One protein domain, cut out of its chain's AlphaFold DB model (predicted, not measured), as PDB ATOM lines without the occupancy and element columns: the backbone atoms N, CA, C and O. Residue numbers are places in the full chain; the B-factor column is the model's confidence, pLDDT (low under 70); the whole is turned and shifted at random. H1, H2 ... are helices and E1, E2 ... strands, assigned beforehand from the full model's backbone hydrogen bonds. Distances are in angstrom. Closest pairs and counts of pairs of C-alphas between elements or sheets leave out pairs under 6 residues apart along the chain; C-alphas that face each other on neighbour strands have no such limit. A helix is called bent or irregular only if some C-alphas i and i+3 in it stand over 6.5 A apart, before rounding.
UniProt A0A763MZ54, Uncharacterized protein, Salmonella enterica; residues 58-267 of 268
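This is residues 58 to 267 of the 268 residues of an uncharacterized protein of Salmonella enterica (UniProt A0A763MZ54). A strongly twisted sheet of five strands, E1, E2, E3, E7 and E8, curls round one long helix, H1, and a second, smaller sheet of three strands, E4, E6 and E5, meets it at the end of E7. In the large sheet the long strands E1, E3 and E2 run side by side, with the shorter E7 and E8 one after the other along the far side of E2. The printed part has 210 residues with six named helices and eight named strands, in the order E1 H1 E2 E3 H2 E4 H3 H4 E5 E6 H5 E7 E8 H6; its class is mixed, helices and strands. The large sheet is mixed and branched at E2, while the small one, in the order E4 E6 E5, is antiparallel. The whole is compact, with a radius of gyration of the C-alphas of 18.0 A and spans of 57 by 43 by 31 A.

Find C-alpha 69 at (50.771, 9.852, -29.575); there E1, residues 69 to 77, begins and runs 24.8 A. E2, residues 126 to 140, spans 38.2 A and bends by 65 degrees at residue 132. E3, residues 147 to 160, spans 37.3 A and bends by 53 degrees at residue 154. E7, residues 244 to 248, and E8, residues 258 to 261, complete this sheet. Look for H1, residues 85 to 112, from C-alpha 85 at (29.060, -0.577, -52.609) over 38.0 A; it is neither bent nor irregular, but only just: C-alphas 109 and 112 are 6.1 A apart. The small sheet holds E4, residues 178 to 181, E5, residues 198 to 203, and E6, residues 215 to 222, which spans 21.7 A. H2 is residues 162 to 167, H3 182 to 186, H4 189 to 192 and H5 228 to 238, which is irregular, with C-alphas 234 and 237 7.8 A apart. H6, residues 263 to 266, ends at C-alpha 266, (37.235, -4.231, -50.206).

Start at E2: E3 lies on one side of it, and E7 and E8 on the other side. E2 and E3 are an antiparallel hairpin, with N 128 and O 158 at 2.8 A. E1 is antiparallel to E3, with N 71 and O 153 at 2.8 A. E7 is parallel to E2, with N 129 and O 245 at 2.8 A, and so is E8, with N 259 and O 134 at 2.8 A. H1 is on this sheet; its closest C-alphas to E1 are those of Ile 104 and Ser 71, 5.6 A. H6 is on the sheet at a height of 8.3 A and only just over E2, on which 3 of its C-alphas fall. H5 only grazes the sheet, with residues 228 to 238. H2 and H5 are close but not clearly touching, Ser 162 and Phe 228 having the closest C-alphas at 6.2 A. Now look at the small sheet: the closest C-alphas of its strand E4 and of E7 in the large sheet are those of Tyr 179 and Gly 248, at 5.7 A. E4 and E6 are antiparallel, with N 218 and O 178 at 2.8 A; E5 and E6 form a hairpin, with N 202 and O 219 at 2.8 A. E4, H3 and H4, and E5 make a split strand-helix-strand unit, two strands of one sheet with helices between them along the chain and E6 between them in the sheet, and its crossover is right-handed. H3 and H4 only graze this sheet. Every O i to N i+4 pair is within hydrogen-bond range in H1, H2 and H3, 5 of 7 are in H5, and H4 and H6 are too short for such a pair.

The two C-alphas farthest apart are those of Asn 143 and Glu 224, 58.1 A. The printed part has no cut. The links from H1 to E2 and from E5 to E6 are long; the first is residues 113 to 125, whose C-alphas lie 18 to 25 A from the mean of all C-alphas. The mean pLDDT of the printed part is 86.6, and 13 residues are under 70, among them residues 142 to 145 and 252 to 255.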
ATOM      1  N   ILE A  58      35.192  33.392 -35.262       89.38
ATOM      2  CA  ILE A  58      36.371  32.539 -35.069       89.38
ATOM      3  C   ILE A  58      37.183  33.164 -33.941       89.38
ATOM      4  O   ILE A  58      37.689  34.274 -34.093       89.38
ATOM      5  N   TYR A  59      37.266  32.461 -32.817       91.69
ATOM      6  CA  TYR A  59      37.982  32.912 -31.625       91.69
ATOM      7  C   TYR A  59      39.469  32.533 -31.676       91.69
ATOM      8  O   TYR A  59      39.924  31.844 -32.595       91.69
ATOM      9  N   ASP A  60      40.219  32.967 -30.662       91.94
ATOM     10  CA  ASP A  60      41.616  32.580 -30.469       91.94
ATOM     11  C   ASP A  60      41.778  31.068 -30.301       91.94
ATOM     12  O   ASP A  60      40.854  30.360 -29.907       91.94
ATOM     13  N   HIS A  61      42.977  30.571 -30.601       94.06
ATOM     14  CA  HIS A  61      43.245  29.140 -30.606       94.06
ATOM     15  C   HIS A  61      43.120  28.521 -29.209       94.06
ATOM     16  O   HIS A  61      43.642  29.044 -28.223       94.06
ATOM     17  N   TYR A  62      42.517  27.336 -29.148       94.81
ATOM     18  CA  TYR A  62      42.682  26.428 -28.022       94.81
ATOM     19  C   TYR A  62      44.014  25.694 -28.161       94.81
ATOM     20  O   TYR A  62      44.304  25.134 -29.217       94.81
ATOM     21  N   TYR A  63      44.810  25.656 -27.094       93.06
ATOM     22  CA  TYR A  63      46.106  24.981 -27.073       93.06
ATOM     23  C   TYR A  63      46.025  23.742 -26.181       93.06
ATOM     24  O   TYR A  63      46.151  23.872 -24.959       93.06
ATOM     25  N   PRO A  64      45.844  22.534 -26.754       90.62
ATOM     26  CA  PRO A  64      45.860  21.314 -25.964       90.62
ATOM     27  C   PRO A  64      47.187  21.184 -25.215       90.62
ATOM     28  O   PRO A  64      48.261  21.505 -25.744       90.62
ATOM     29  N   ARG A  65      47.115  20.722 -23.965       88.31
ATOM     30  CA  ARG A  65      48.291  20.571 -23.098       88.31
ATOM     31  C   ARG A  65      49.101  19.334 -23.458       88.31
ATOM     32  O   ARG A  65      50.328  19.409 -23.487       88.31
ATOM     33  N   GLN A  66      48.402  18.237 -23.723       89.31
ATOM     34  CA  GLN A  66      48.977  16.926 -23.983       89.31
ATOM     35  C   GLN A  66      49.600  16.852 -25.379       89.31
ATOM     36  O   GLN A  66      49.175  17.543 -26.312       89.31
ATOM     37  N   ASP A  67      50.603  15.992 -25.509       90.88
ATOM     38  CA  ASP A  67      51.261  15.714 -26.779       90.88
ATOM     39  C   ASP A  67      50.452  14.765 -27.671       90.88
ATOM     40  O   ASP A  67      49.341  14.340 -27.353       90.88
ATOM     41  N   ILE A  68      51.007  14.506 -28.853       92.50
ATOM     42  CA  ILE A  68      50.428  13.656 -29.885       92.50
ATOM     43  C   ILE A  68      51.111  12.290 -29.828       92.50
ATOM     44  O   ILE A  68      52.339  12.212 -29.923       92.50
ATOM     45  N   PHE A  69      50.312  11.227 -29.755       93.12
ATOM     46  CA  PHE A  69      50.771   9.852 -29.575       93.12
ATOM     47  C   PHE A  69      50.361   8.956 -30.759       93.12
ATOM     48  O   PHE A  69      49.313   9.182 -31.379       93.12
ATOM     49  N   PRO A  70      51.192   7.966 -31.128       94.06
ATOM     50  CA  PRO A  70      50.848   6.968 -32.131       94.06
ATOM     51  C   PRO A  70      50.250   5.701 -31.497       94.06
ATOM     52  O   PRO A  70      50.895   5.075 -30.673       94.06
ATOM     53  N   SER A  71      49.095   5.249 -31.984       95.25
ATOM     54  CA  SER A  71      48.546   3.911 -31.710       95.25
ATOM     55  C   SER A  71      48.677   3.032 -32.956       95.25
ATOM     56  O   SER A  71      48.475   3.505 -34.080       95.25
ATOM     57  N   HIS A  72      49.021   1.756 -32.779       95.56
ATOM     58  CA  HIS A  72      49.154   0.783 -33.865       95.56
ATOM     59  C   HIS A  72      48.228  -0.407 -33.633       95.56
ATOM     60  O   HIS A  72      47.988  -0.805 -32.497       95.56
ATOM     61  N   GLY A  73      47.746  -1.008 -34.715       94.19
ATOM     62  CA  GLY A  73      46.910  -2.192 -34.613       94.19
ATOM     63  C   GLY A  73      46.806  -2.976 -35.909       94.19
ATOM     64  O   GLY A  73      47.219  -2.526 -36.984       94.19
ATOM     65  N   ALA A  74      46.232  -4.166 -35.786       93.25
ATOM     66  CA  ALA A  74      45.849  -5.014 -36.897       93.25
ATOM     67  C   ALA A  74      44.414  -5.508 -36.683       93.25
ATOM     68  O   ALA A  74      43.983  -5.697 -35.546       93.25
ATOM     69  N   LEU A  75      43.670  -5.680 -37.768       91.62
ATOM     70  CA  LEU A  75      42.305  -6.195 -37.757       91.62
ATOM     71  C   LEU A  75      42.111  -7.073 -38.993       91.62
ATOM     72  O   LEU A  75      42.551  -6.720 -40.083       91.62
ATOM     73  N   VAL A  76      41.426  -8.199 -38.835       90.38
ATOM     74  CA  VAL A  76      40.909  -8.967 -39.970       90.38
ATOM     75  C   VAL A  76      39.502  -8.464 -40.254       90.38
ATOM     76  O   VAL A  76      38.665  -8.452 -39.359       90.38
ATOM     77  N   LEU A  77      39.267  -7.994 -41.476       86.31
ATOM     78  CA  LEU A  77      37.969  -7.490 -41.902       86.31
ATOM     79  C   LEU A  77      37.097  -8.658 -42.349       86.31
ATOM     80  O   LEU A  77      37.478  -9.422 -43.241       86.31
ATOM     81  N   GLU A  78      35.929  -8.766 -41.728       81.25
ATOM     82  CA  GLU A  78      34.893  -9.707 -42.141       81.25
ATOM     83  C   GLU A  78      34.336  -9.327 -43.513       81.25
ATOM     84  O   GLU A  78      34.228  -8.145 -43.847       81.25
ATOM     85  N   GLU A  79      33.961 -10.325 -44.309       78.62
ATOM     86  CA  GLU A  79      33.354 -10.080 -45.611       78.62
ATOM     87  C   GLU A  79      31.972  -9.438 -45.441       78.62
ATOM     88  O   GLU A  79      31.096  -9.946 -44.740       78.62
ATOM     89  N   ALA A  80      31.777  -8.284 -46.077       78.00
ATOM     90  CA  ALA A  80      30.516  -7.569 -45.993       78.00
ATOM     91  C   ALA A  80      29.401  -8.329 -46.732       78.00
ATOM     92  O   ALA A  80      29.436  -8.439 -47.957       78.00
ATOM     93  N   LEU A  81      28.349  -8.732 -46.010       75.94
ATOM     94  CA  LEU A  81      27.129  -9.328 -46.584       75.94
ATOM     95  C   LEU A  81      26.266  -8.325 -47.382       75.94
ATOM     96  O   LEU A  81      25.196  -8.674 -47.875       75.94
ATOM     97  N   ALA A  82      26.694  -7.065 -47.483       79.00
ATOM     98  CA  ALA A  82      25.905  -5.996 -48.071       79.00
ATOM     99  C   ALA A  82      25.938  -5.988 -49.609       79.00
ATOM    100  O   ALA A  82      26.994  -6.085 -50.249       79.00
ATOM    101  N   SER A  83      24.759  -5.784 -50.195       75.94
ATOM    102  CA  SER A  83      24.533  -5.848 -51.638       75.94
ATOM    103  C   SER A  83      25.096  -4.637 -52.383       75.94
ATOM    104  O   SER A  83      25.548  -4.774 -53.522       75.94
ATOM    105  N   THR A  84      25.112  -3.449 -51.765       85.62
ATOM    106  CA  THR A  84      25.554  -2.217 -52.439       85.62
ATOM    107  C   THR A  84      26.973  -1.778 -52.036       85.62
ATOM    108  O   THR A  84      27.378  -1.945 -50.882       85.62
ATOM    109  N   PRO A  85      27.743  -1.137 -52.943       84.62
ATOM    110  CA  PRO A  85      29.060  -0.577 -52.609       84.62
ATOM    111  C   PRO A  85      29.020   0.439 -51.456       84.62
ATOM    112  O   PRO A  85      29.922   0.479 -50.620       84.62
ATOM    113  N   SER A  86      27.951   1.239 -51.375       84.81
ATOM    114  CA  SER A  86      27.762   2.240 -50.319       84.81
ATOM    115  C   SER A  86      27.611   1.610 -48.936       84.81
ATOM    116  O   SER A  86      28.241   2.076 -47.985       84.81
ATOM    117  N   GLU A  87      26.824   0.539 -48.821       86.06
ATOM    118  CA  GLU A  87      26.650  -0.199 -47.564       86.06
ATOM    119  C   GLU A  87      27.938  -0.918 -47.161       86.06
ATOM    120  O   GLU A  87      28.356  -0.806 -46.012       86.06
ATOM    121  N   ARG A  88      28.633  -1.567 -48.109       85.38
ATOM    122  CA  ARG A  88      29.946  -2.181 -47.840       85.38
ATOM    123  C   ARG A  88      30.946  -1.156 -47.321       85.38
ATOM    124  O   ARG A  88      31.644  -1.392 -46.337       85.38
ATOM    125  N   LYS A  89      30.992   0.021 -47.946       85.19
ATOM    126  CA  LYS A  89      31.855   1.116 -47.505       85.19
ATOM    127  C   LYS A  89      31.515   1.568 -46.089       85.19
ATOM    128  O   LYS A  89      32.444   1.807 -45.320       85.19
ATOM    129  N   LEU A  90      30.233   1.713 -45.752       86.75
ATOM    130  CA  LEU A  90      29.804   2.079 -44.403       86.75
ATOM    131  C   LEU A  90      30.234   1.009 -43.392       86.75
ATOM    132  O   LEU A  90      30.955   1.337 -42.454       86.75
ATOM    133  N   PHE A  91      29.913  -0.255 -43.670       88.38
ATOM    134  CA  PHE A  91      30.246  -1.415 -42.843       88.38
ATOM    135  C   PHE A  91      31.743  -1.501 -42.512       88.38
ATOM    136  O   PHE A  91      32.131  -1.495 -41.343       88.38
ATOM    137  N   TYR A  92      32.617  -1.475 -43.525       87.44
ATOM    138  CA  TYR A  92      34.064  -1.506 -43.285       87.44
ATOM    139  C   TYR A  92      34.553  -0.281 -42.512       87.44
ATOM    140  O   TYR A  92      35.495  -0.360 -41.726       87.44
ATOM    141  N   SER A  93      33.929   0.874 -42.727       87.44
ATOM    142  CA  SER A  93      34.340   2.105 -42.056       87.44
ATOM    143  C   SER A  93      33.952   2.124 -40.584       87.44
ATOM    144  O   SER A  93      34.700   2.680 -39.780       87.44
ATOM    145  N   GLU A  94      32.826   1.508 -40.232       88.81
ATOM    146  CA  GLU A  94      32.406   1.289 -38.850       88.81
ATOM    147  C   GLU A  94      33.361   0.329 -38.141       88.81
ATOM    148  O   GLU A  94      33.922   0.713 -37.115       88.81
ATOM    149  N   GLN A  95      33.667  -0.829 -38.743       89.69
ATOM    150  CA  GLN A  95      34.640  -1.778 -38.188       89.69
ATOM    151  C   GLN A  95      36.019  -1.145 -37.962       89.69
ATOM    152  O   GLN A  95      36.570  -1.210 -36.863       89.69
ATOM    153  N   ILE A  96      36.568  -0.469 -38.981       90.00
ATOM    154  CA  ILE A  96      37.873   0.203 -38.877       90.00
ATOM    155  C   ILE A  96      37.839   1.279 -37.787       90.00
ATOM    156  O   ILE A  96      38.788   1.413 -37.017       90.00
ATOM    157  N   THR A  97      36.751   2.052 -37.708       90.06
ATOM    158  CA  THR A  97      36.600   3.105 -36.696       90.06
ATOM    159  C   THR A  97      36.541   2.524 -35.288       90.06
ATOM    160  O   THR A  97      37.205   3.045 -34.393       90.06
ATOM    161  N   GLN A  98      35.772   1.457 -35.085       90.38
ATOM    162  CA  GLN A  98      35.638   0.800 -33.791       90.38
ATOM    163  C   GLN A  98      36.965   0.187 -33.340       90.38
ATOM    164  O   GLN A  98      37.389   0.418 -32.205       90.38
ATOM    165  N   ALA A  99      37.659  -0.523 -34.234       90.75
ATOM    166  CA  ALA A  99      38.966  -1.099 -33.942       90.75
ATOM    167  C   ALA A  99      40.000  -0.017 -33.615       90.75
ATOM    168  O   ALA A  99      40.693  -0.129 -32.608       90.75
ATOM    169  N   ALA A 100      40.053   1.064 -34.400       92.12
ATOM    170  CA  ALA A 100      40.945   2.190 -34.140       92.12
ATOM    171  C   ALA A 100      40.670   2.854 -32.782       92.12
ATOM    172  O   ALA A 100      41.603   3.135 -32.041       92.12
ATOM    173  N   ASN A 101      39.402   3.092 -32.434       92.69
ATOM    174  CA  ASN A 101      39.051   3.705 -31.151       92.69
ATOM    175  C   ASN A 101      39.405   2.789 -29.967       92.69
ATOM    176  O   ASN A 101      39.944   3.256 -28.968       92.69
ATOM    177  N   THR A 102      39.143   1.487 -30.098       91.75
ATOM    178  CA  THR A 102      39.495   0.488 -29.078       91.75
ATOM    179  C   THR A 102      41.012   0.395 -28.908       91.75
ATOM    180  O   THR A 102      41.507   0.404 -27.784       91.75
ATOM    181  N   GLY A 103      41.756   0.386 -30.020       92.50
ATOM    182  CA  GLY A 103      43.217   0.400 -30.021       92.50
ATOM    183  C   GLY A 103      43.801   1.658 -29.378       92.50
ATOM    184  O   GLY A 103      44.745   1.550 -28.605       92.50
ATOM    185  N   ILE A 104      43.214   2.835 -29.627       94.81
ATOM    186  CA  ILE A 104      43.618   4.086 -28.965       94.81
ATOM    187  C   ILE A 104      43.364   4.022 -27.460       94.81
ATOM    188  O   ILE A 104      44.237   4.418 -26.702       94.81
ATOM    189  N   LEU A 105      42.198   3.542 -27.011       93.38
ATOM    190  CA  LEU A 105      41.915   3.431 -25.573       93.38
ATOM    191  C   LEU A 105      42.903   2.499 -24.877       93.38
ATOM    192  O   LEU A 105      43.449   2.860 -23.838       93.38
ATOM    193  N   ALA A 106      43.132   1.317 -25.452       92.00
ATOM    194  CA  ALA A 106      44.055   0.341 -24.891       92.00
ATOM    195  C   ALA A 106      45.486   0.894 -24.830       92.00
ATOM    196  O   ALA A 106      46.118   0.822 -23.781       92.00
ATOM    197  N   ASP A 107      45.966   1.490 -25.924       93.69
ATOM    198  CA  ASP A 107      47.272   2.152 -25.999       93.69
ATOM    199  C   ASP A 107      47.388   3.292 -24.979       93.69
ATOM    200  O   ASP A 107      48.344   3.341 -24.209       93.69
ATOM    201  N   PHE A 108      46.372   4.154 -24.891       93.81
ATOM    202  CA  PHE A 108      46.364   5.282 -23.969       93.81
ATOM    203  C   PHE A 108      46.492   4.829 -22.516       93.81
ATOM    204  O   PHE A 108      47.359   5.322 -21.804       93.81
ATOM    205  N   TYR A 109      45.662   3.889 -22.066       91.25
ATOM    206  CA  TYR A 109      45.699   3.442 -20.671       91.25
ATOM    207  C   TYR A 109      46.910   2.572 -20.337       91.25
ATOM    208  O   TYR A 109      47.297   2.518 -19.171       91.25
ATOM    209  N   LYS A 110      47.488   1.887 -21.327       91.31
ATOM    210  CA  LYS A 110      48.634   1.001 -21.118       91.31
ATOM    211  C   LYS A 110      49.969   1.742 -21.148       91.31
ATOM    212  O   LYS A 110      50.827   1.429 -20.336       91.31
ATOM    213  N   GLU A 111      50.138   2.676 -22.081       89.06
ATOM    214  CA  GLU A 111      51.451   3.248 -22.420       89.06
ATOM    215  C   GLU A 111      51.531   4.763 -22.170       89.06
ATOM    216  O   GLU A 111      52.619   5.303 -22.016       89.06
ATOM    217  N   VAL A 112      50.405   5.489 -22.149       90.50
ATOM    218  CA  VAL A 112      50.421   6.967 -22.124       90.50
ATOM    219  C   VAL A 112      49.950   7.536 -20.786       90.50
ATOM    220  O   VAL A 112      50.530   8.498 -20.269       90.50
ATOM    221  N   TYR A 113      48.881   6.981 -20.219       90.31
ATOM    222  CA  TYR A 113      48.260   7.473 -18.997       90.31
ATOM    223  C   TYR A 113      49.062   7.050 -17.766       90.31
ATOM    224  O   TYR A 113      49.245   5.870 -17.490       90.31
ATOM    225  N   GLY A 114      49.525   8.033 -16.997       84.62
ATOM    226  CA  GLY A 114      50.407   7.836 -15.850       84.62
ATOM    227  C   GLY A 114      51.891   8.028 -16.152       84.62
ATOM    228  O   GLY A 114      52.621   8.373 -15.228       84.62
ATOM    229  N   GLU A 115      52.317   7.897 -17.411       84.56
ATOM    230  CA  GLU A 115      53.706   8.148 -17.824       84.56
ATOM    231  C   GLU A 115      53.865   9.505 -18.518       84.56
ATOM    232  O   GLU A 115      54.567  10.389 -18.026       84.56
ATOM    233  N   ASN A 116      53.184   9.708 -19.650       84.62
ATOM    234  CA  ASN A 116      53.277  10.945 -20.435       84.62
ATOM    235  C   ASN A 116      52.118  11.911 -20.167       84.62
ATOM    236  O   ASN A 116      52.257  13.124 -20.333       84.62
ATOM    237  N   VAL A 117      50.965  11.384 -19.756       84.56
ATOM    238  CA  VAL A 117      49.813  12.170 -19.319       84.56
ATOM    239  C   VAL A 117      49.624  11.931 -17.830       84.56
ATOM    240  O   VAL A 117      49.290  10.823 -17.415       84.56
ATOM    241  N   HIS A 118      49.855  12.973 -17.032       80.62
ATOM    242  CA  HIS A 118      49.742  12.898 -15.578       80.62
ATOM    243  C   HIS A 118      48.345  12.428 -15.176       80.62
ATOM    244  O   HIS A 118      47.345  12.875 -15.750       80.62
ATOM    245  N   LYS A 119      48.301  11.541 -14.176       78.50
ATOM    246  CA  LYS A 119      47.044  11.100 -13.579       78.50
ATOM    247  C   LYS A 119      46.292  12.302 -13.033       78.50
ATOM    248  O   LYS A 119      46.889  13.249 -12.522       78.50
ATOM    249  N   VAL A 120      44.983  12.257 -13.204       80.06
ATOM    250  CA  VAL A 120      44.078  13.306 -12.761       80.06
ATOM    251  C   VAL A 120      43.297  12.735 -11.593       80.06
ATOM    252  O   VAL A 120      42.669  11.694 -11.749       80.06
ATOM    253  N   ASP A 121      43.330  13.418 -10.451       69.88
ATOM    254  CA  ASP A 121      42.624  13.003  -9.227       69.88
ATOM    255  C   ASP A 121      41.110  13.315  -9.269       69.88
ATOM    256  O   ASP A 121      40.428  13.263  -8.252       69.88
ATOM    257  N   ASP A 122      40.583  13.698 -10.435       75.62
ATOM    258  CA  ASP A 122      39.172  14.030 -10.638       75.62
ATOM    259  C   ASP A 122      38.459  12.837 -11.279       75.62
ATOM    260  O   ASP A 122      38.644  12.560 -12.469       75.62
ATOM    261  N   ASP A 123      37.621  12.161 -10.493       68.50
ATOM    262  CA  ASP A 123      36.833  10.998 -10.918       68.50
ATOM    263  C   ASP A 123      35.882  11.303 -12.096       68.50
ATOM    264  O   ASP A 123      35.406  10.387 -12.766       68.50
ATOM    265  N   ILE A 124      35.613  12.585 -12.386       80.81
ATOM    266  CA  ILE A 124      34.719  13.046 -13.461       80.81
ATOM    267  C   ILE A 124      35.517  13.508 -14.699       80.81
ATOM    268  O   ILE A 124      34.957  14.054 -15.654       80.81
ATOM    269  N   ALA A 125      36.839  13.319 -14.726       89.06
ATOM    270  CA  ALA A 125      37.640  13.666 -15.894       89.06
ATOM    271  C   ALA A 125      37.249  12.810 -17.113       89.06
ATOM    272  O   ALA A 125      37.340  11.583 -17.099       89.06
ATOM    273  N   ILE A 126      36.865  13.478 -18.204       92.50
ATOM    274  CA  ILE A 126      36.578  12.843 -19.491       92.50
ATOM    275  C   ILE A 126      37.770  13.031 -20.425       92.50
ATOM    276  O   ILE A 126      38.256  14.146 -20.630       92.50
ATOM    277  N   PHE A 127      38.214  11.943 -21.045       93.75
ATOM    278  CA  PHE A 127      39.285  11.964 -22.031       93.75
ATOM    279  C   PHE A 127      38.694  12.120 -23.431       93.75
ATOM    280  O   PHE A 127      38.058  11.210 -23.959       93.75
ATOM    281  N   VAL A 128      38.913  13.277 -24.054       94.44
ATOM    282  CA  VAL A 128      38.540  13.527 -25.449       94.44
ATOM    283  C   VAL A 128      39.733  13.229 -26.351       94.44
ATOM    284  O   VAL A 128      40.726  13.949 -26.350       94.44
ATOM    285  N   PHE A 129      39.627  12.190 -27.168       94.81
ATOM    286  CA  PHE A 129      40.643  11.781 -28.129       94.81
ATOM    287  C   PHE A 129      40.390  12.436 -29.488       94.81
ATOM    288  O   PHE A 129      39.421  12.121 -30.189       94.81
ATOM    289  N   LEU A 130      41.287  13.334 -29.894       93.25
ATOM    290  CA  LEU A 130      41.322  13.881 -31.246       93.25
ATOM    291  C   LEU A 130      42.086  12.933 -32.165       93.25
ATOM    292  O   LEU A 130      43.302  12.805 -32.060       93.25
ATOM    293  N   ARG A 131      41.385  12.291 -33.104       91.75
ATOM    294  CA  ARG A 131      42.023  11.500 -34.168       91.75
ATOM    295  C   ARG A 131      42.560  12.431 -35.245       91.75
ATOM    296  O   ARG A 131      41.779  12.982 -36.024       91.75
ATOM    297  N   LEU A 132      43.880  12.585 -35.276       88.75
ATOM    298  CA  LEU A 132      44.587  13.519 -36.150       88.75
ATOM    299  C   LEU A 132      44.886  12.924 -37.521       88.75
ATOM    300  O   LEU A 132      44.826  13.634 -38.519       88.75
ATOM    301  N   GLN A 133      45.213  11.634 -37.576       91.25
ATOM    302  CA  GLN A 133      45.541  10.952 -38.822       91.25
ATOM    303  C   GLN A 133      45.334   9.451 -38.676       91.25
ATOM    304  O   GLN A 133      45.707   8.871 -37.663       91.25
ATOM    305  N   PHE A 134      44.809   8.822 -39.719       91.56
ATOM    306  CA  PHE A 134      44.745   7.378 -39.874       91.56
ATOM    307  C   PHE A 134      45.533   6.969 -41.120       91.56
ATOM    308  O   PHE A 134      45.293   7.496 -42.208       91.56
ATOM    309  N   SER A 135      46.433   6.003 -40.963       91.94
ATOM    310  CA  SER A 135      47.187   5.389 -42.056       91.94
ATOM    311  C   SER A 135      47.113   3.873 -41.941       91.94
ATOM    312  O   SER A 135      47.464   3.327 -40.903       91.94
ATOM    313  N   GLY A 136      46.709   3.176 -43.000       92.19
ATOM    314  CA  GLY A 136      46.654   1.716 -43.003       92.19
ATOM    315  C   GLY A 136      46.961   1.088 -44.355       92.19
ATOM    316  O   GLY A 136      46.906   1.751 -45.394       92.19
ATOM    317  N   THR A 137      47.276  -0.205 -44.332       92.75
ATOM    318  CA  THR A 137      47.513  -1.035 -45.519       92.75
ATOM    319  C   THR A 137      46.682  -2.304 -45.419       92.75
ATOM    320  O   THR A 137      46.708  -2.974 -44.387       92.75
ATOM    321  N   LEU A 138      45.946  -2.601 -46.488       90.75
ATOM    322  CA  LEU A 138      45.175  -3.827 -46.643       90.75
ATOM    323  C   LEU A 138      46.021  -4.888 -47.339       90.75
ATOM    324  O   LEU A 138      46.574  -4.628 -48.409       90.75
ATOM    325  N   ASN A 139      46.064  -6.079 -46.755       89.31
ATOM    326  CA  ASN A 139      46.714  -7.253 -47.310       89.31
ATOM    327  C   ASN A 139      45.673  -8.361 -47.468       89.31
ATOM    328  O   ASN A 139      44.920  -8.653 -46.538       89.31
ATOM    329  N   LYS A 140      45.631  -8.992 -48.642       83.25
ATOM    330  CA  LYS A 140      44.827 -10.199 -48.833       83.25
ATOM    331  C   LYS A 140      45.567 -11.364 -48.189       83.25
ATOM    332  O   LYS A 140      46.728 -11.597 -48.524       83.25
ATOM    333  N   ASN A 141      44.912 -12.092 -47.293       72.50
ATOM    334  CA  ASN A 141      45.459 -13.360 -46.844       72.50
ATOM    335  C   ASN A 141      45.289 -14.370 -47.991       72.50
ATOM    336  O   ASN A 141      44.203 -14.515 -48.543       72.50
ATOM    337  N   THR A 142      46.363 -15.019 -48.431       64.62
ATOM    338  CA  THR A 142      46.296 -15.989 -49.539       64.62
ATOM    339  C   THR A 142      45.641 -17.305 -49.130       64.62
ATOM    340  O   THR A 142      45.179 -18.038 -49.998       64.62
ATOM    341  N   ASN A 143      45.576 -17.593 -47.826       61.31
ATOM    342  CA  ASN A 143      45.150 -18.895 -47.303       61.31
ATOM    343  C   ASN A 143      43.698 -18.902 -46.804       61.31
ATOM    344  O   ASN A 143      43.116 -19.964 -46.611       61.31
ATOM    345  N   VAL A 144      43.114 -17.724 -46.589       62.97
ATOM    346  CA  VAL A 144      41.732 -17.523 -46.132       62.97
ATOM    347  C   VAL A 144      41.162 -16.391 -46.979       62.97
ATOM    348  O   VAL A 144      41.894 -15.457 -47.287       62.97
ATOM    349  N   SER A 145      39.885 -16.430 -47.357       68.06
ATOM    350  CA  SER A 145      39.213 -15.343 -48.089       68.06
ATOM    351  C   SER A 145      39.006 -14.085 -47.225       68.06
ATOM    352  O   SER A 145      37.925 -13.510 -47.199       68.06
ATOM    353  N   SER A 146      40.029 -13.658 -46.486       78.06
ATOM    354  CA  SER A 146      39.990 -12.530 -45.567       78.06
ATOM    355  C   SER A 146      40.978 -11.441 -45.972       78.06
ATOM    356  O   SER A 146      42.009 -11.674 -46.618       78.06
ATOM    357  N   VAL A 147      40.637 -10.212 -45.592       85.81
ATOM    358  CA  VAL A 147      41.474  -9.032 -45.801       85.81
ATOM    359  C   VAL A 147      41.936  -8.538 -44.439       85.81
ATOM    360  O   VAL A 147      41.125  -8.193 -43.586       85.81
ATOM    361  N   GLU A 148      43.245  -8.493 -44.223       90.75
ATOM    362  CA  GLU A 148      43.838  -7.932 -43.013       90.75
ATOM    363  C   GLU A 148      44.167  -6.455 -43.243       90.75
ATOM    364  O   GLU A 148      44.777  -6.091 -44.250       90.75
ATOM    365  N   ILE A 149      43.808  -5.595 -42.296       91.88
ATOM    366  CA  ILE A 149      44.282  -4.218 -42.213       91.88
ATOM    367  C   ILE A 149      45.336  -4.107 -41.112       91.88
ATOM    368  O   ILE A 149      45.063  -4.401 -39.955       91.88
ATOM    369  N   LYS A 150      46.517  -3.591 -41.457       94.69
ATOM    370  CA  LYS A 150      47.494  -3.073 -40.485       94.69
ATOM    371  C   LYS A 150      47.443  -1.558 -40.503       94.69
ATOM    372  O   LYS A 150      47.500  -0.965 -41.583       94.69
ATOM    373  N   TYR A 151      47.318  -0.927 -39.341       94.44
ATOM    374  CA  TYR A 151      47.089   0.510 -39.248       94.44
ATOM    375  C   TYR A 151      47.905   1.197 -38.151       94.44
ATOM    376  O   TYR A 151      48.370   0.587 -37.190       94.44
ATOM    377  N   ARG A 152      48.044   2.511 -38.328       94.69
ATOM    378  CA  ARG A 152      48.610   3.480 -37.396       94.69
ATOM    379  C   ARG A 152      47.672   4.677 -37.298       94.69
ATOM    380  O   ARG A 152      47.259   5.224 -38.325       94.69
ATOM    381  N   VAL A 153      47.376   5.109 -36.079       93.44
ATOM    382  CA  VAL A 153      46.567   6.297 -35.798       93.44
ATOM    383  C   VAL A 153      47.368   7.278 -34.962       93.44
ATOM    384  O   VAL A 153      47.890   6.915 -33.917       93.44
ATOM    385  N   MET A 154      47.444   8.526 -35.413       93.62
ATOM    386  CA  MET A 154      47.930   9.628 -34.586       93.62
ATOM    387  C   MET A 154      46.751  10.212 -33.827       93.62
ATOM    388  O   MET A 154      45.766  10.629 -34.450       93.62
ATOM    389  N   TYR A 155      46.847  10.257 -32.504       93.75
ATOM    390  CA  TYR A 155      45.811  10.824 -31.655       93.75
ATOM    391  C   TYR A 155      46.391  11.805 -30.640       93.75
ATOM    392  O   TYR A 155      47.556  11.721 -30.259       93.75
ATOM    393  N   GLN A 156      45.565  12.755 -30.215       93.69
ATOM    394  CA  GLN A 156      45.883  13.678 -29.133       93.69
ATOM    395  C   GLN A 156      44.800  13.562 -28.057       93.69
ATOM    396  O   GLN A 156      43.642  13.885 -28.344       93.69
ATOM    397  N   PRO A 157      45.126  13.067 -26.852       93.75
ATOM    398  CA  PRO A 157      44.191  13.069 -25.743       93.75
ATOM    399  C   PRO A 157      44.035  14.493 -25.207       93.75
ATOM    400  O   PRO A 157      44.993  15.256 -25.143       93.75
ATOM    401  N   MET A 158      42.833  14.849 -24.787       93.62
ATOM    402  CA  MET A 158      42.552  16.071 -24.047       93.62
ATOM    403  C   MET A 158      41.806  15.692 -22.779       93.62
ATOM    404  O   MET A 158      40.850  14.921 -22.830       93.62
ATOM    405  N   ILE A 159      42.238  16.238 -21.651       93.12
ATOM    406  CA  ILE A 159      41.592  15.996 -20.364       93.12
ATOM    407  C   ILE A 159      40.576  17.107 -20.141       93.12
ATOM    408  O   ILE A 159      40.959  18.259 -19.937       93.12
ATOM    409  N   ILE A 160      39.294  16.756 -20.174       93.75
ATOM    410  CA  ILE A 160      38.196  17.684 -19.931       93.75
ATOM    411  C   ILE A 160      37.586  17.354 -18.577       93.75
ATOM    412  O   ILE A 160      36.932  16.330 -18.403       93.75
ATOM    413  N   ASN A 161      37.811  18.241 -17.619       91.94
ATOM    414  CA  ASN A 161      37.237  18.179 -16.283       91.94
ATOM    415  C   ASN A 161      36.542  19.505 -15.950       91.94
ATOM    416  O   ASN A 161      36.578  20.451 -16.744       91.94
ATOM    417  N   SER A 162      35.942  19.601 -14.762       91.25
ATOM    418  CA  SER A 162      35.238  20.817 -14.334       91.25
ATOM    419  C   SER A 162      36.145  22.052 -14.364       91.25
ATOM    420  O   SER A 162      35.713  23.131 -14.762       91.25
ATOM    421  N   THR A 163      37.424  21.913 -13.997       91.50
ATOM    422  CA  THR A 163      38.388  23.023 -14.027       91.50
ATOM    423  C   THR A 163      38.648  23.517 -15.447       91.50
ATOM    424  O   THR A 163      38.603  24.722 -15.688       91.50
ATOM    425  N   GLU A 164      38.919  22.616 -16.392       92.38
ATOM    426  CA  GLU A 164      39.139  22.967 -17.798       92.38
ATOM    427  C   GLU A 164      37.873  23.569 -18.420       92.38
ATOM    428  O   GLU A 164      37.946  24.585 -19.105       92.38
ATOM    429  N   TRP A 165      36.706  23.006 -18.109       93.94
ATOM    430  CA  TRP A 165      35.409  23.509 -18.559       93.94
ATOM    431  C   TRP A 165      35.132  24.940 -18.068       93.94
ATOM    432  O   TRP A 165      34.737  25.820 -18.841       93.94
ATOM    433  N   ASN A 166      35.401  25.197 -16.786       92.94
ATOM    434  CA  ASN A 166      35.154  26.486 -16.144       92.94
ATOM    435  C   ASN A 166      36.112  27.589 -16.615       92.94
ATOM    436  O   ASN A 166      35.708  28.751 -16.629       92.94
ATOM    437  N   LYS A 167      37.328  27.262 -17.086       93.75
ATOM    438  CA  LYS A 167      38.224  28.254 -17.726       93.75
ATOM    439  C   LYS A 167      37.560  28.971 -18.897       93.75
ATOM    440  O   LYS A 167      37.848  30.137 -19.143       93.75
ATOM    441  N   TYR A 168      36.658  28.281 -19.588       94.25
ATOM    442  CA  TYR A 168      35.913  28.807 -20.728       94.25
ATOM    443  C   TYR A 168      34.452  29.107 -20.381       94.25
ATOM    444  O   TYR A 168      33.619  29.226 -21.277       94.25
ATOM    445  N   SER A 169      34.129  29.211 -19.085       94.69
ATOM    446  CA  SER A 169      32.786  29.509 -18.566       94.69
ATOM    447  C   SER A 169      31.682  28.622 -19.162       94.69
ATOM    448  O   SER A 169      30.551  29.060 -19.336       94.69
ATOM    449  N   GLY A 170      32.013  27.378 -19.529       93.94
ATOM    450  CA  GLY A 170      31.076  26.419 -20.112       93.94
ATOM    451  C   GLY A 170      30.566  26.727 -21.520       93.94
ATOM    452  O   GLY A 170      29.573  26.139 -21.950       93.94
ATOM    453  N   TYR A 171      31.231  27.618 -22.258       96.50
ATOM    454  CA  TYR A 171      30.865  27.920 -23.643       96.50
ATOM    455  C   TYR A 171      31.469  26.949 -24.664       96.50
ATOM    456  O   TYR A 171      30.957  26.847 -25.774       96.50
ATOM    457  N   TYR A 172      32.555  26.248 -24.340       96.56
ATOM    458  CA  TYR A 172      33.283  25.422 -25.308       96.56
ATOM    459  C   TYR A 172      32.753  23.984 -25.311       96.56
ATOM    460  O   TYR A 172      32.825  23.287 -24.304       96.56
ATOM    461  N   ASP A 173      32.251  23.507 -26.453       95.62
ATOM    462  CA  ASP A 173      31.732  22.140 -26.593       95.62
ATOM    463  C   ASP A 173      32.835  21.160 -27.015       95.62
ATOM    464  O   ASP A 173      32.927  20.745 -28.177       95.62
ATOM    465  N   PHE A 174      33.681  20.764 -26.061       95.25
ATOM    466  CA  PHE A 174      34.769  19.800 -26.296       95.25
ATOM    467  C   PHE A 174      34.284  18.430 -26.813       95.25
ATOM    468  O   PHE A 174      35.053  17.686 -27.423       95.25
ATOM    469  N   PHE A 175      32.999  18.115 -26.639       94.31
ATOM    470  CA  PHE A 175      32.368  16.871 -27.090       94.31
ATOM    471  C   PHE A 175      31.758  16.971 -28.494       94.31
ATOM    472  O   PHE A 175      31.126  16.035 -28.977       94.31
ATOM    473  N   ASN A 176      31.898  18.105 -29.178       92.56
ATOM    474  CA  ASN A 176      31.393  18.266 -30.541       92.56
ATOM    475  C   ASN A 176      32.442  18.853 -31.488       92.56
ATOM    476  O   ASN A 176      32.108  19.560 -32.439       92.56
ATOM    477  N   ILE A 177      33.716  18.553 -31.244       93.56
ATOM    478  CA  ILE A 177      34.822  19.052 -32.062       93.56
ATOM    479  C   ILE A 177      34.693  18.522 -33.483       93.56
ATOM    480  O   ILE A 177      34.588  17.312 -33.720       93.56
ATOM    481  N   ARG A 178      34.720  19.444 -34.445       89.19
ATOM    482  CA  ARG A 178      34.591  19.123 -35.865       89.19
ATOM    483  C   ARG A 178      35.880  19.396 -36.599       89.19
ATOM    484  O   ARG A 178      36.593  20.352 -36.326       89.19
ATOM    485  N   TYR A 179      36.138  18.530 -37.563       88.62
ATOM    486  CA  TYR A 179      37.188  18.729 -38.533       88.62
ATOM    487  C   TYR A 179      36.617  19.480 -39.732       88.62
ATOM    488  O   TYR A 179      35.662  18.991 -40.339       88.62
ATOM    489  N   LEU A 180      37.178  20.641 -40.063       85.50
ATOM    490  CA  LEU A 180      36.727  21.465 -41.184       85.50
ATOM    491  C   LEU A 180      37.887  21.753 -42.126       85.50
ATOM    492  O   LEU A 180      39.006  22.039 -41.692       85.50
ATOM    493  N   ARG A 181      37.589  21.745 -43.423       82.94
ATOM    494  CA  ARG A 181      38.504  22.247 -44.445       82.94
ATOM    495  C   ARG A 181      38.385  23.755 -44.555       82.94
ATOM    496  O   ARG A 181      37.321  24.323 -44.307       82.94
ATOM    497  N   GLN A 182      39.432  24.410 -45.045       79.75
ATOM    498  CA  GLN A 182      39.364  25.830 -45.396       79.75
ATOM    499  C   GLN A 182      38.191  26.135 -46.349       79.75
ATOM    500  O   GLN A 182      37.508  27.143 -46.184       79.75
ATOM    501  N   SER A 183      37.887  25.234 -47.291       79.75
ATOM    502  CA  SER A 183      36.718  25.362 -48.171       79.75
ATOM    503  C   SER A 183      35.386  25.339 -47.416       79.75
ATOM    504  O   SER A 183      34.451  26.022 -47.822       79.75
ATOM    505  N   ASP A 184      35.286  24.579 -46.322       79.12
ATOM    506  CA  ASP A 184      34.066  24.498 -45.513       79.12
ATOM    507  C   ASP A 184      33.826  25.796 -44.737       79.12
ATOM    508  O   ASP A 184      32.674  26.188 -44.530       79.12
ATOM    509  N   LEU A 185      34.905  26.483 -44.348       76.88
ATOM    510  CA  LEU A 185      34.852  27.800 -43.718       76.88
ATOM    511  C   LEU A 185      34.401  28.874 -44.717       76.88
ATOM    512  O   LEU A 185      33.473  29.627 -44.426       76.88
ATOM    513  N   ILE A 186      34.998  28.894 -45.914       77.75
ATOM    514  CA  ILE A 186      34.718  29.898 -46.955       77.75
ATOM    515  C   ILE A 186      33.312  29.717 -47.546       77.75
ATOM    516  O   ILE A 186      32.542  30.670 -47.635       77.75
ATOM    517  N   ASN A 187      32.936  28.486 -47.902       79.88
ATOM    518  CA  ASN A 187      31.683  28.202 -48.615       79.88
ATOM    519  C   ASN A 187      30.484  27.992 -47.683       79.88
ATOM    520  O   ASN A 187      29.476  27.410 -48.086       79.88
ATOM    521  N   LYS A 188      30.589  28.411 -46.416       79.31
ATOM    522  CA  LYS A 188      29.553  28.207 -45.391       79.31
ATOM    523  C   LYS A 188      29.158  26.734 -45.190       79.31
ATOM    524  O   LYS A 188      28.086  26.443 -44.657       79.31
ATOM    525  N   GLY A 189      30.028  25.793 -45.567       76.06
ATOM    526  CA  GLY A 189      29.852  24.354 -45.337       76.06
ATOM    527  C   GLY A 189      29.790  24.006 -43.848       76.06
ATOM    528  O   GLY A 189      29.131  23.043 -43.452       76.06
ATOM    529  N   TRP A 190      30.378  24.852 -43.000       77.62
ATOM    530  CA  TRP A 190      30.255  24.785 -41.545       77.62
ATOM    531  C   TRP A 190      28.799  24.815 -41.050       77.62
ATOM    532  O   TRP A 190      28.510  24.188 -40.035       77.62
ATOM    533  N   ARG A 191      27.850  25.430 -41.777       80.19
ATOM    534  CA  ARG A 191      26.422  25.455 -41.393       80.19
ATOM    535  C   ARG A 191      25.779  24.070 -41.341       80.19
ATOM    536  O   ARG A 191      24.811  23.867 -40.622       80.19
ATOM    537  N   ARG A 192      26.304  23.114 -42.114       74.62
ATOM    538  CA  ARG A 192      25.862  21.708 -42.070       74.62
ATOM    539  C   ARG A 192      26.408  20.970 -40.847       74.62
ATOM    540  O   ARG A 192      25.878  19.932 -40.477       74.62
ATOM    541  N   ASN A 193      27.479  21.491 -40.251       71.69
ATOM    542  CA  ASN A 193      28.229  20.854 -39.173       71.69
ATOM    543  C   ASN A 193      27.948  21.478 -37.797       71.69
ATOM    544  O   ASN A 193      28.062  20.784 -36.786       71.69
ATOM    545  N   PHE A 194      27.554  22.754 -37.752       81.75
ATOM    546  CA  PHE A 194      27.198  23.463 -36.525       81.75
ATOM    547  C   PHE A 194      25.751  23.930 -36.574       81.75
ATOM    548  O   PHE A 194      25.341  24.655 -37.479       81.75
ATOM    549  N   SER A 195      24.980  23.518 -35.571       83.62
ATOM    550  CA  SER A 195      23.611  23.982 -35.404       83.62
ATOM    551  C   SER A 195      23.562  25.434 -34.922       83.62
ATOM    552  O   SER A 195      24.544  26.010 -34.457       83.62
ATOM    553  N   ASN A 196      22.370  26.022 -34.987       86.06
ATOM    554  CA  ASN A 196      22.096  27.396 -34.566       86.06
ATOM    555  C   ASN A 196      22.334  27.679 -33.068       86.06
ATOM    556  O   ASN A 196      22.234  28.840 -32.671       86.06
ATOM    557  N   LYS A 197      22.624  26.664 -32.242       90.19
ATOM    558  CA  LYS A 197      22.945  26.822 -30.814       90.19
ATOM    559  C   LYS A 197      24.369  27.329 -30.566       90.19
ATOM    560  O   LYS A 197      24.685  27.697 -29.438       90.19
ATOM    561  N   TYR A 198      25.211  27.349 -31.597       92.19
ATOM    562  CA  TYR A 198      26.580  27.847 -31.524       92.19
ATOM    563  C   TYR A 198      26.676  29.287 -32.055       92.19
ATOM    564  O   TYR A 198      25.967  29.657 -32.993       92.19
ATOM    565  N   SER A 199      27.508  30.114 -31.420       89.75
ATOM    566  CA  SER A 199      27.826  31.496 -31.820       89.75
ATOM    567  C   SER A 199      29.076  31.573 -32.696       89.75
ATOM    568  O   SER A 199      29.212  32.482 -33.513       89.75
ATOM    569  N   GLY A 200      29.975  30.602 -32.552       91.56
ATOM    570  CA  GLY A 200      31.253  30.599 -33.235       91.56
ATOM    571  C   GLY A 200      32.021  29.304 -33.038       91.56
ATOM    572  O   GLY A 200      31.471  28.285 -32.609       91.56
ATOM    573  N   VAL A 201      33.303  29.352 -33.373       93.31
ATOM    574  CA  VAL A 201      34.231  28.230 -33.280       93.31
ATOM    575  C   VAL A 201      35.603  28.680 -32.811       93.31
ATOM    576  O   VAL A 201      36.054  29.786 -33.094       93.31
ATOM    577  N   VAL A 202      36.289  27.777 -32.128       94.88
ATOM    578  CA  VAL A 202      37.645  27.948 -31.622       94.88
ATOM    579  C   VAL A 202      38.547  26.962 -32.356       94.88
ATOM    580  O   VAL A 202      38.318  25.752 -32.251       94.88
ATOM    581  N   PRO A 203      39.548  27.421 -33.120       93.88
ATOM    582  CA  PRO A 203      40.496  26.524 -33.759       93.88
ATOM    583  C   PRO A 203      41.361  25.835 -32.699       93.88
ATOM    584  O   PRO A 203      41.866  26.469 -31.776       93.88
ATOM    585  N   VAL A 204      41.558  24.528 -32.829       93.56
ATOM    586  CA  VAL A 204      42.490  23.774 -31.986       93.56
ATOM    587  C   VAL A 204      43.876  23.854 -32.607       93.56
ATOM    588  O   VAL A 204      44.067  23.543 -33.783       93.56
ATOM    589  N   PHE A 205      44.859  24.255 -31.811       90.06
ATOM    590  CA  PHE A 205      46.246  24.314 -32.236       90.06
ATOM    591  C   PHE A 205      46.844  22.908 -32.365       90.06
ATOM    592  O   PHE A 205      47.101  22.223 -31.373       90.06
ATOM    593  N   GLU A 206      47.117  22.490 -33.599       85.00
ATOM    594  CA  GLU A 206      47.833  21.249 -33.897       85.00
ATOM    595  C   GLU A 206      49.352  21.490 -33.844       85.00
ATOM    596  O   GLU A 206      49.937  22.044 -34.777       85.00
ATOM    597  N   ARG A 207      50.008  21.057 -32.756       77.12
ATOM    598  CA  ARG A 207      51.462  21.242 -32.550       77.12
ATOM    599  C   ARG A 207      52.319  20.605 -33.648       77.12
ATOM    600  O   ARG A 207      53.394  21.115 -33.952       77.12
ATOM    601  N   ARG A 208      51.866  19.487 -34.224       76.25
ATOM    602  CA  ARG A 208      52.545  18.785 -35.322       76.25
ATOM    603  C   ARG A 208      51.674  18.820 -36.570       76.25
ATOM    604  O   ARG A 208      50.559  18.306 -36.563       76.25
ATOM    605  N   ARG A 209      52.202  19.389 -37.657       69.25
ATOM    606  CA  ARG A 209      51.601  19.270 -38.992       69.25
ATOM    607  C   ARG A 209      52.103  17.988 -39.651       69.25
ATOM    608  O   ARG A 209      53.063  18.006 -40.410       69.25
ATOM    609  N   GLU A 210      51.445  16.879 -39.336       65.44
ATOM    610  CA  GLU A 210      51.715  15.548 -39.919       65.44
ATOM    611  C   GLU A 210      51.117  15.390 -41.339       65.44
ATOM    612  O   GLU A 210      51.125  14.317 -41.942       65.44
ATOM    613  N   HIS A 211      50.545  16.462 -41.882       70.06
ATOM    614  CA  HIS A 211      49.758  16.489 -43.109       70.06
ATOM    615  C   HIS A 211      49.980  17.821 -43.839       70.06
ATOM    616  O   HIS A 211      50.537  18.774 -43.293       70.06
ATOM    617  N   ARG A 212      49.590  17.865 -45.115       69.31
ATOM    618  CA  ARG A 212      49.753  19.042 -45.987       69.31
ATOM    619  C   ARG A 212      48.442  19.782 -46.237       69.31
ATOM    620  O   ARG A 212      48.385  20.614 -47.138       69.31
ATOM    621  N   ASP A 213      47.389  19.450 -45.497       74.31
ATOM    622  CA  ASP A 213      46.059  19.960 -45.788       74.31
ATOM    623  C   ASP A 213      45.783  21.287 -45.069       74.31
ATOM    624  O   ASP A 213      46.180  21.520 -43.928       74.31
ATOM    625  N   ASN A 214      45.100  22.202 -45.761       78.06
ATOM    626  CA  ASN A 214      44.707  23.497 -45.199       78.06
ATOM    627  C   ASN A 214      43.395  23.334 -44.429       78.06
ATOM    628  O   ASN A 214      42.324  23.754 -44.870       78.06
ATOM    629  N   SER A 215      43.461  22.610 -43.322       83.19
ATOM    630  CA  SER A 215      42.300  22.180 -42.549       83.19
ATOM    631  C   SER A 215      42.654  22.098 -41.065       83.19
ATOM    632  O   SER A 215      43.830  22.099 -40.703       83.19
ATOM    633  N   GLY A 216      41.645  22.027 -40.199       87.94
ATOM    634  CA  GLY A 216      41.879  21.975 -38.758       87.94
ATOM    635  C   GLY A 216      40.676  21.512 -37.951       87.94
ATOM    636  O   GLY A 216      39.568  21.338 -38.470       87.94
ATOM    637  N   PHE A 217      40.912  21.308 -36.658       91.62
ATOM    638  CA  PHE A 217      39.865  21.006 -35.690       91.62
ATOM    639  C   PHE A 217      39.306  22.289 -35.091       91.62
ATOM    640  O   PHE A 217      40.042  23.228 -34.799       91.62
ATOM    641  N   PHE A 218      37.997  22.302 -34.881       92.81
ATOM    642  CA  PHE A 218      37.257  23.439 -34.370       92.81
ATOM    643  C   PHE A 218      36.351  22.986 -33.229       92.81
ATOM    644  O   PHE A 218      35.501  22.112 -33.421       92.81
ATOM    645  N   ILE A 219      36.539  23.581 -32.052       95.44
ATOM    646  CA  ILE A 219      35.638  23.445 -30.908       95.44
ATOM    647  C   ILE A 219      34.475  24.425 -31.123       95.44
ATOM    648  O   ILE A 219      34.716  25.628 -31.238       95.44
ATOM    649  N   PRO A 220      33.221  23.961 -31.208       94.75
ATOM    650  CA  PRO A 220      32.069  24.853 -31.261       94.75
ATOM    651  C   PRO A 220      31.928  25.663 -29.973       94.75
ATOM    652  O   PRO A 220      32.131  25.130 -28.880       94.75
ATOM    653  N   VAL A 221      31.499  26.915 -30.100       95.38
ATOM    654  CA  VAL A 221      31.214  27.803 -28.967       95.38
ATOM    655  C   VAL A 221      29.712  27.993 -28.851       95.38
ATOM    656  O   VAL A 221      29.072  28.441 -29.801       95.38
ATOM    657  N   PHE A 222      29.121  27.598 -27.726       94.31
ATOM    658  CA  PHE A 222      27.698  27.772 -27.458       94.31
ATOM    659  C   PHE A 222      27.317  29.255 -27.403       94.31
ATOM    660  O   PHE A 222      28.110  30.106 -27.018       94.31
ATOM    661  N   LYS A 223      26.064  29.564 -27.742       92.81
ATOM    662  CA  LYS A 223      25.484  30.891 -27.480       92.81
ATOM    663  C   LYS A 223      25.249  31.136 -25.992       92.81
ATOM    664  O   LYS A 223      25.365  32.267 -25.534       92.81
ATOM    665  N   GLU A 224      24.920  30.076 -25.263       94.38
ATOM    666  CA  GLU A 224      24.629  30.096 -23.832       94.38
ATOM    667  C   GLU A 224      25.512  29.069 -23.119       94.38
ATOM    668  O   GLU A 224      25.721  27.977 -23.658       94.38
ATOM    669  N   PRO A 225      26.043  29.395 -21.932       95.88
ATOM    670  CA  PRO A 225      26.944  28.505 -21.220       95.88
ATOM    671  C   PRO A 225      26.205  27.247 -20.749       95.88
ATOM    672  O   PRO A 225      25.011  27.275 -20.441       95.88
ATOM    673  N   LYS A 226      26.927  26.129 -20.685       96.00
ATOM    674  CA  LYS A 226      26.414  24.834 -20.225       96.00
ATOM    675  C   LYS A 226      27.159  24.372 -18.980       96.00
ATOM    676  O   LYS A 226      28.368  24.572 -18.875       96.00
ATOM    677  N   PHE A 227      26.460  23.710 -18.062       95.12
ATOM    678  CA  PHE A 227      27.111  23.016 -16.951       95.12
ATOM    679  C   PHE A 227      27.807  21.748 -17.447       95.12
ATOM    680  O   PHE A 227      27.318  21.062 -18.348       95.12
ATOM    681  N   PHE A 228      28.960  21.442 -16.849       94.38
ATOM    682  CA  PHE A 228      29.780  20.303 -17.250       94.38
ATOM    683  C   PHE A 228      29.034  18.969 -17.085       94.38
ATOM    684  O   PHE A 228      28.940  18.201 -18.039       94.38
ATOM    685  N   SER A 229      28.433  18.733 -15.913       93.19
ATOM    686  CA  SER A 229      27.677  17.511 -15.589       93.19
ATOM    687  C   SER A 229      26.508  17.257 -16.540       93.19
ATOM    688  O   SER A 229      26.301  16.129 -16.996       93.19
ATOM    689  N   ASP A 230      25.767  18.312 -16.874       94.19
ATOM    690  CA  ASP A 230      24.612  18.232 -17.766       94.19
ATOM    691  C   ASP A 230      25.077  17.846 -19.164       94.19
ATOM    692  O   ASP A 230      24.544  16.923 -19.779       94.19
ATOM    693  N   ARG A 231      26.141  18.504 -19.642       93.88
ATOM    694  CA  ARG A 231      26.687  18.215 -20.962       93.88
ATOM    695  C   ARG A 231      27.239  16.797 -21.049       93.88
ATOM    696  O   ARG A 231      26.966  16.126 -22.038       93.88
ATOM    697  N   VAL A 232      27.972  16.332 -20.036       92.75
ATOM    698  CA  VAL A 232      28.467  14.945 -19.966       92.75
ATOM    699  C   VAL A 232      27.299  13.959 -20.027       92.75
ATOM    700  O   VAL A 232      27.345  13.008 -20.805       92.75
ATOM    701  N   SER A 233      26.218  14.224 -19.291       92.25
ATOM    702  CA  SER A 233      25.015  13.385 -19.297       92.25
ATOM    703  C   SER A 233      24.340  13.334 -20.674       92.25
ATOM    704  O   SER A 233      23.949  12.257 -21.119       92.25
ATOM    705  N   GLU A 234      24.273  14.461 -21.395       92.88
ATOM    706  CA  GLU A 234      23.721  14.528 -22.760       92.88
ATOM    707  C   GLU A 234      24.489  13.648 -23.767       92.88
ATOM    708  O   GLU A 234      23.899  13.164 -24.734       92.88
ATOM    709  N   VAL A 235      25.804  13.470 -23.590       91.81
ATOM    710  CA  VAL A 235      26.660  12.743 -24.548       91.81
ATOM    711  C   VAL A 235      27.144  11.382 -24.058       91.81
ATOM    712  O   VAL A 235      27.814  10.682 -24.816       91.81
ATOM    713  N   LYS A 236      26.772  10.963 -22.846       89.25
ATOM    714  CA  LYS A 236      27.263   9.734 -22.204       89.25
ATOM    715  C   LYS A 236      27.108   8.482 -23.073       89.25
ATOM    716  O   LYS A 236      28.018   7.668 -23.152       89.25
ATOM    717  N   ASN A 237      26.009   8.373 -23.818       89.31
ATOM    718  CA  ASN A 237      25.732   7.224 -24.697       89.31
ATOM    719  C   ASN A 237      26.675   7.122 -25.908       89.31
ATOM    720  O   ASN A 237      26.628   6.146 -26.649       89.31
ATOM    721  N   THR A 238      27.492   8.145 -26.150       88.12
ATOM    722  CA  THR A 238      28.473   8.164 -27.242       88.12
ATOM    723  C   THR A 238      29.889   7.840 -26.768       88.12
ATOM    724  O   THR A 238      30.819   7.836 -27.578       88.12
ATOM    725  N   PHE A 239      30.058   7.590 -25.467       88.50
ATOM    726  CA  PHE A 239      31.349   7.281 -24.877       88.50
ATOM    727  C   PHE A 239      31.753   5.853 -25.240       88.50
ATOM    728  O   PHE A 239      30.918   4.969 -25.429       88.50
ATOM    729  N   ILE A 240      33.057   5.640 -25.358       83.62
ATOM    730  CA  ILE A 240      33.658   4.319 -25.502       83.62
ATOM    731  C   ILE A 240      34.424   4.052 -24.207       83.62
ATOM    732  O   ILE A 240      35.367   4.775 -23.881       83.62
ATOM    733  N   GLY A 241      33.995   3.027 -23.467       80.56
ATOM    734  CA  GLY A 241      34.392   2.830 -22.070       80.56
ATOM    735  C   GLY A 241      33.744   3.858 -21.135       80.56
ATOM    736  O   GLY A 241      32.840   4.587 -21.541       80.56
ATOM    737  N   ASP A 242      34.221   3.926 -19.891       77.94
ATOM    738  CA  ASP A 242      33.590   4.761 -18.857       77.94
ATOM    739  C   ASP A 242      33.781   6.265 -19.110       77.94
ATOM    740  O   ASP A 242      32.832   7.036 -18.981       77.94
ATOM    741  N   ASN A 243      34.979   6.674 -19.554       82.06
ATOM    742  CA  ASN A 243      35.377   8.088 -19.657       82.06
ATOM    743  C   ASN A 243      36.000   8.473 -21.018       82.06
ATOM    744  O   ASN A 243      36.663   9.506 -21.126       82.06
ATOM    745  N   GLY A 244      35.852   7.648 -22.061       87.06
ATOM    746  CA  GLY A 244      36.473   7.885 -23.370       87.06
ATOM    747  C   GLY A 244      35.537   8.536 -24.388       87.06
ATOM    748  O   GLY A 244      34.504   7.972 -24.734       87.06
ATOM    749  N   PHE A 245      35.919   9.684 -24.950       89.44
ATOM    750  CA  PHE A 245      35.176  10.373 -26.009       89.44
ATOM    751  C   PHE A 245      36.016  10.537 -27.273       89.44
ATOM    752  O   PHE A 245      37.152  10.991 -27.208       89.44
ATOM    753  N   PHE A 246      35.462  10.244 -28.451       88.38
ATOM    754  CA  PHE A 246      36.221  10.282 -29.706       88.38
ATOM    755  C   PHE A 246      35.738  11.357 -30.671       88.38
ATOM    756  O   PHE A 246      34.677  11.259 -31.290       88.38
ATOM    757  N   CYS A 247      36.611  12.328 -30.909       86.44
ATOM    758  CA  CYS A 247      36.421  13.400 -31.872       86.44
ATOM    759  C   CYS A 247      37.315  13.210 -33.105       86.44
ATOM    760  O   CYS A 247      38.239  12.390 -33.151       86.44
ATOM    761  N   GLY A 248      37.033  13.995 -34.141       77.06
ATOM    762  CA  GLY A 248      37.969  14.207 -35.235       77.06
ATOM    763  C   GLY A 248      37.705  13.400 -36.502       77.06
ATOM    764  O   GLY A 248      36.568  13.319 -36.976       77.06
ATOM    765  N   ILE A 249      38.775  12.901 -37.119       75.62
ATOM    766  CA  ILE A 249      38.736  12.453 -38.512       75.62
ATOM    767  C   ILE A 249      38.043  11.105 -38.639       75.62
ATOM    768  O   ILE A 249      38.320  10.150 -37.917       75.62
ATOM    769  N   LYS A 250      37.131  11.049 -39.607       73.88
ATOM    770  CA  LYS A 250      36.427   9.851 -40.057       73.88
ATOM    771  C   LYS A 250      36.664   9.697 -41.558       73.88
ATOM    772  O   LYS A 250      36.932  10.694 -42.235       73.88
ATOM    773  N   ASN A 251      36.486   8.488 -42.090       70.44
ATOM    774  CA  ASN A 251      36.591   8.219 -43.532       70.44
ATOM    775  C   ASN A 251      35.696   9.153 -44.392       70.44
ATOM    776  O   ASN A 251      36.016   9.411 -45.551       70.44
ATOM    777  N   ILE A 252      34.588   9.651 -43.823       65.62
ATOM    778  CA  ILE A 252      33.614  10.542 -44.469       65.62
ATOM    779  C   ILE A 252      34.155  11.974 -44.576       65.62
ATOM    780  O   ILE A 252      33.961  12.637 -45.593       65.62
ATOM    781  N   ASN A 253      34.854  12.451 -43.544       61.84
ATOM    782  CA  ASN A 253      35.101  13.882 -43.348       61.84
ATOM    783  C   ASN A 253      36.411  14.346 -44.001       61.84
ATOM    784  O   ASN A 253      36.488  15.458 -44.531       61.84
ATOM    785  N   ASN A 254      37.443  13.497 -44.035       68.62
ATOM    786  CA  ASN A 254      38.707  13.876 -44.656       68.62
ATOM    787  C   ASN A 254      39.496  12.688 -45.221       68.62
ATOM    788  O   ASN A 254      40.053  11.887 -44.475       68.62
ATOM    789  N   LYS A 255      39.581  12.619 -46.557       66.19
ATOM    790  CA  LYS A 255      40.319  11.574 -47.279       66.19
ATOM    791  C   LYS A 255      41.840  11.733 -47.186       66.19
ATOM    792  O   LYS A 255      42.531  10.735 -47.322       66.19
ATOM    793  N   GLU A 256      42.362  12.939 -46.969       70.56
ATOM    794  CA  GLU A 256      43.814  13.187 -46.991       70.56
ATOM    795  C   GLU A 256      44.489  12.694 -45.712       70.56
ATOM    796  O   GLU A 256      45.556  12.086 -45.746       70.56
ATOM    797  N   ARG A 257      43.808  12.870 -44.581       84.56
ATOM    798  CA  ARG A 257      44.251  12.370 -43.278       84.56
ATOM    799  C   ARG A 257      43.689  10.987 -42.928       84.56
ATOM    800  O   ARG A 257      44.077  10.427 -41.909       84.56
ATOM    801  N   PHE A 258      42.802  10.425 -43.756       86.38
ATOM    802  CA  PHE A 258      42.377   9.022 -43.695       86.38
ATOM    803  C   PHE A 258      42.925   8.272 -44.911       86.38
ATOM    804  O   PHE A 258      42.267   8.169 -45.952       86.38
ATOM    805  N   ASN A 259      44.134   7.731 -44.779       87.81
ATOM    806  CA  ASN A 259      44.821   7.009 -45.837       87.81
ATOM    807  C   ASN A 259      44.722   5.498 -45.603       87.81
ATOM    808  O   ASN A 259      45.163   4.978 -44.586       87.81
ATOM    809  N   LEU A 260      44.141   4.785 -46.563       88.12
ATOM    810  CA  LEU A 260      44.059   3.328 -46.520       88.12
ATOM    811  C   LEU A 260      44.498   2.816 -47.885       88.12
ATOM    812  O   LEU A 260      43.789   3.026 -48.870       88.12
ATOM    813  N   LYS A 261      45.686   2.215 -47.942       89.12
ATOM    814  CA  LYS A 261      46.258   1.628 -49.155       89.12
ATOM    815  C   LYS A 261      45.634   0.257 -49.404       89.12
ATOM    816  O   LYS A 261      45.365  -0.477 -48.459       89.12
ATOM    817  N   GLY A 262      45.398  -0.074 -50.673       84.62
ATOM    818  CA  GLY A 262      44.783  -1.350 -51.057       84.62
ATOM    819  C   GLY A 262      43.254  -1.389 -50.951       84.62
ATOM    820  O   GLY A 262      42.689  -2.473 -50.923       84.62
ATOM    821  N   ARG A 263      42.557  -0.237 -50.923       83.81
ATOM    822  CA  ARG A 263      41.074  -0.162 -50.836       83.81
ATOM    823  C   ARG A 263      40.329  -0.993 -51.879       83.81
ATOM    824  O   ARG A 263      39.218  -1.422 -51.597       83.81
ATOM    825  N   GLY A 264      40.933  -1.232 -53.044       80.88
ATOM    826  CA  GLY A 264      40.359  -2.097 -54.078       80.88
ATOM    827  C   GLY A 264      40.095  -3.528 -53.598       80.88
ATOM    828  O   GLY A 264      39.213  -4.184 -54.132       80.88
ATOM    829  N   LEU A 265      40.779  -3.985 -52.542       82.62
ATOM    830  CA  LEU A 265      40.538  -5.292 -51.928       82.62
ATOM    831  C   LEU A 265      39.182  -5.391 -51.206       82.62
ATOM    832  O   LEU A 265      38.754  -6.496 -50.902       82.62
ATOM    833  N   LEU A 266      38.513  -4.266 -50.928       78.94
ATOM    834  CA  LEU A 266      37.235  -4.231 -50.206       78.94
ATOM    835  C   LEU A 266      36.004  -4.190 -51.126       78.94
ATOM    836  O   LEU A 266      34.884  -4.181 -50.620       78.94
ATOM    837  N   ASN A 267      36.179  -4.155 -52.455       72.56
ATOM    838  CA  ASN A 267      35.080  -4.052 -53.432       72.56
ATOM    839  C   ASN A 267      34.080  -2.905 -53.122       72.56
ATOM    840  O   ASN A 267      32.857  -3.077 -53.248       72.56
TER     841      ASN A 267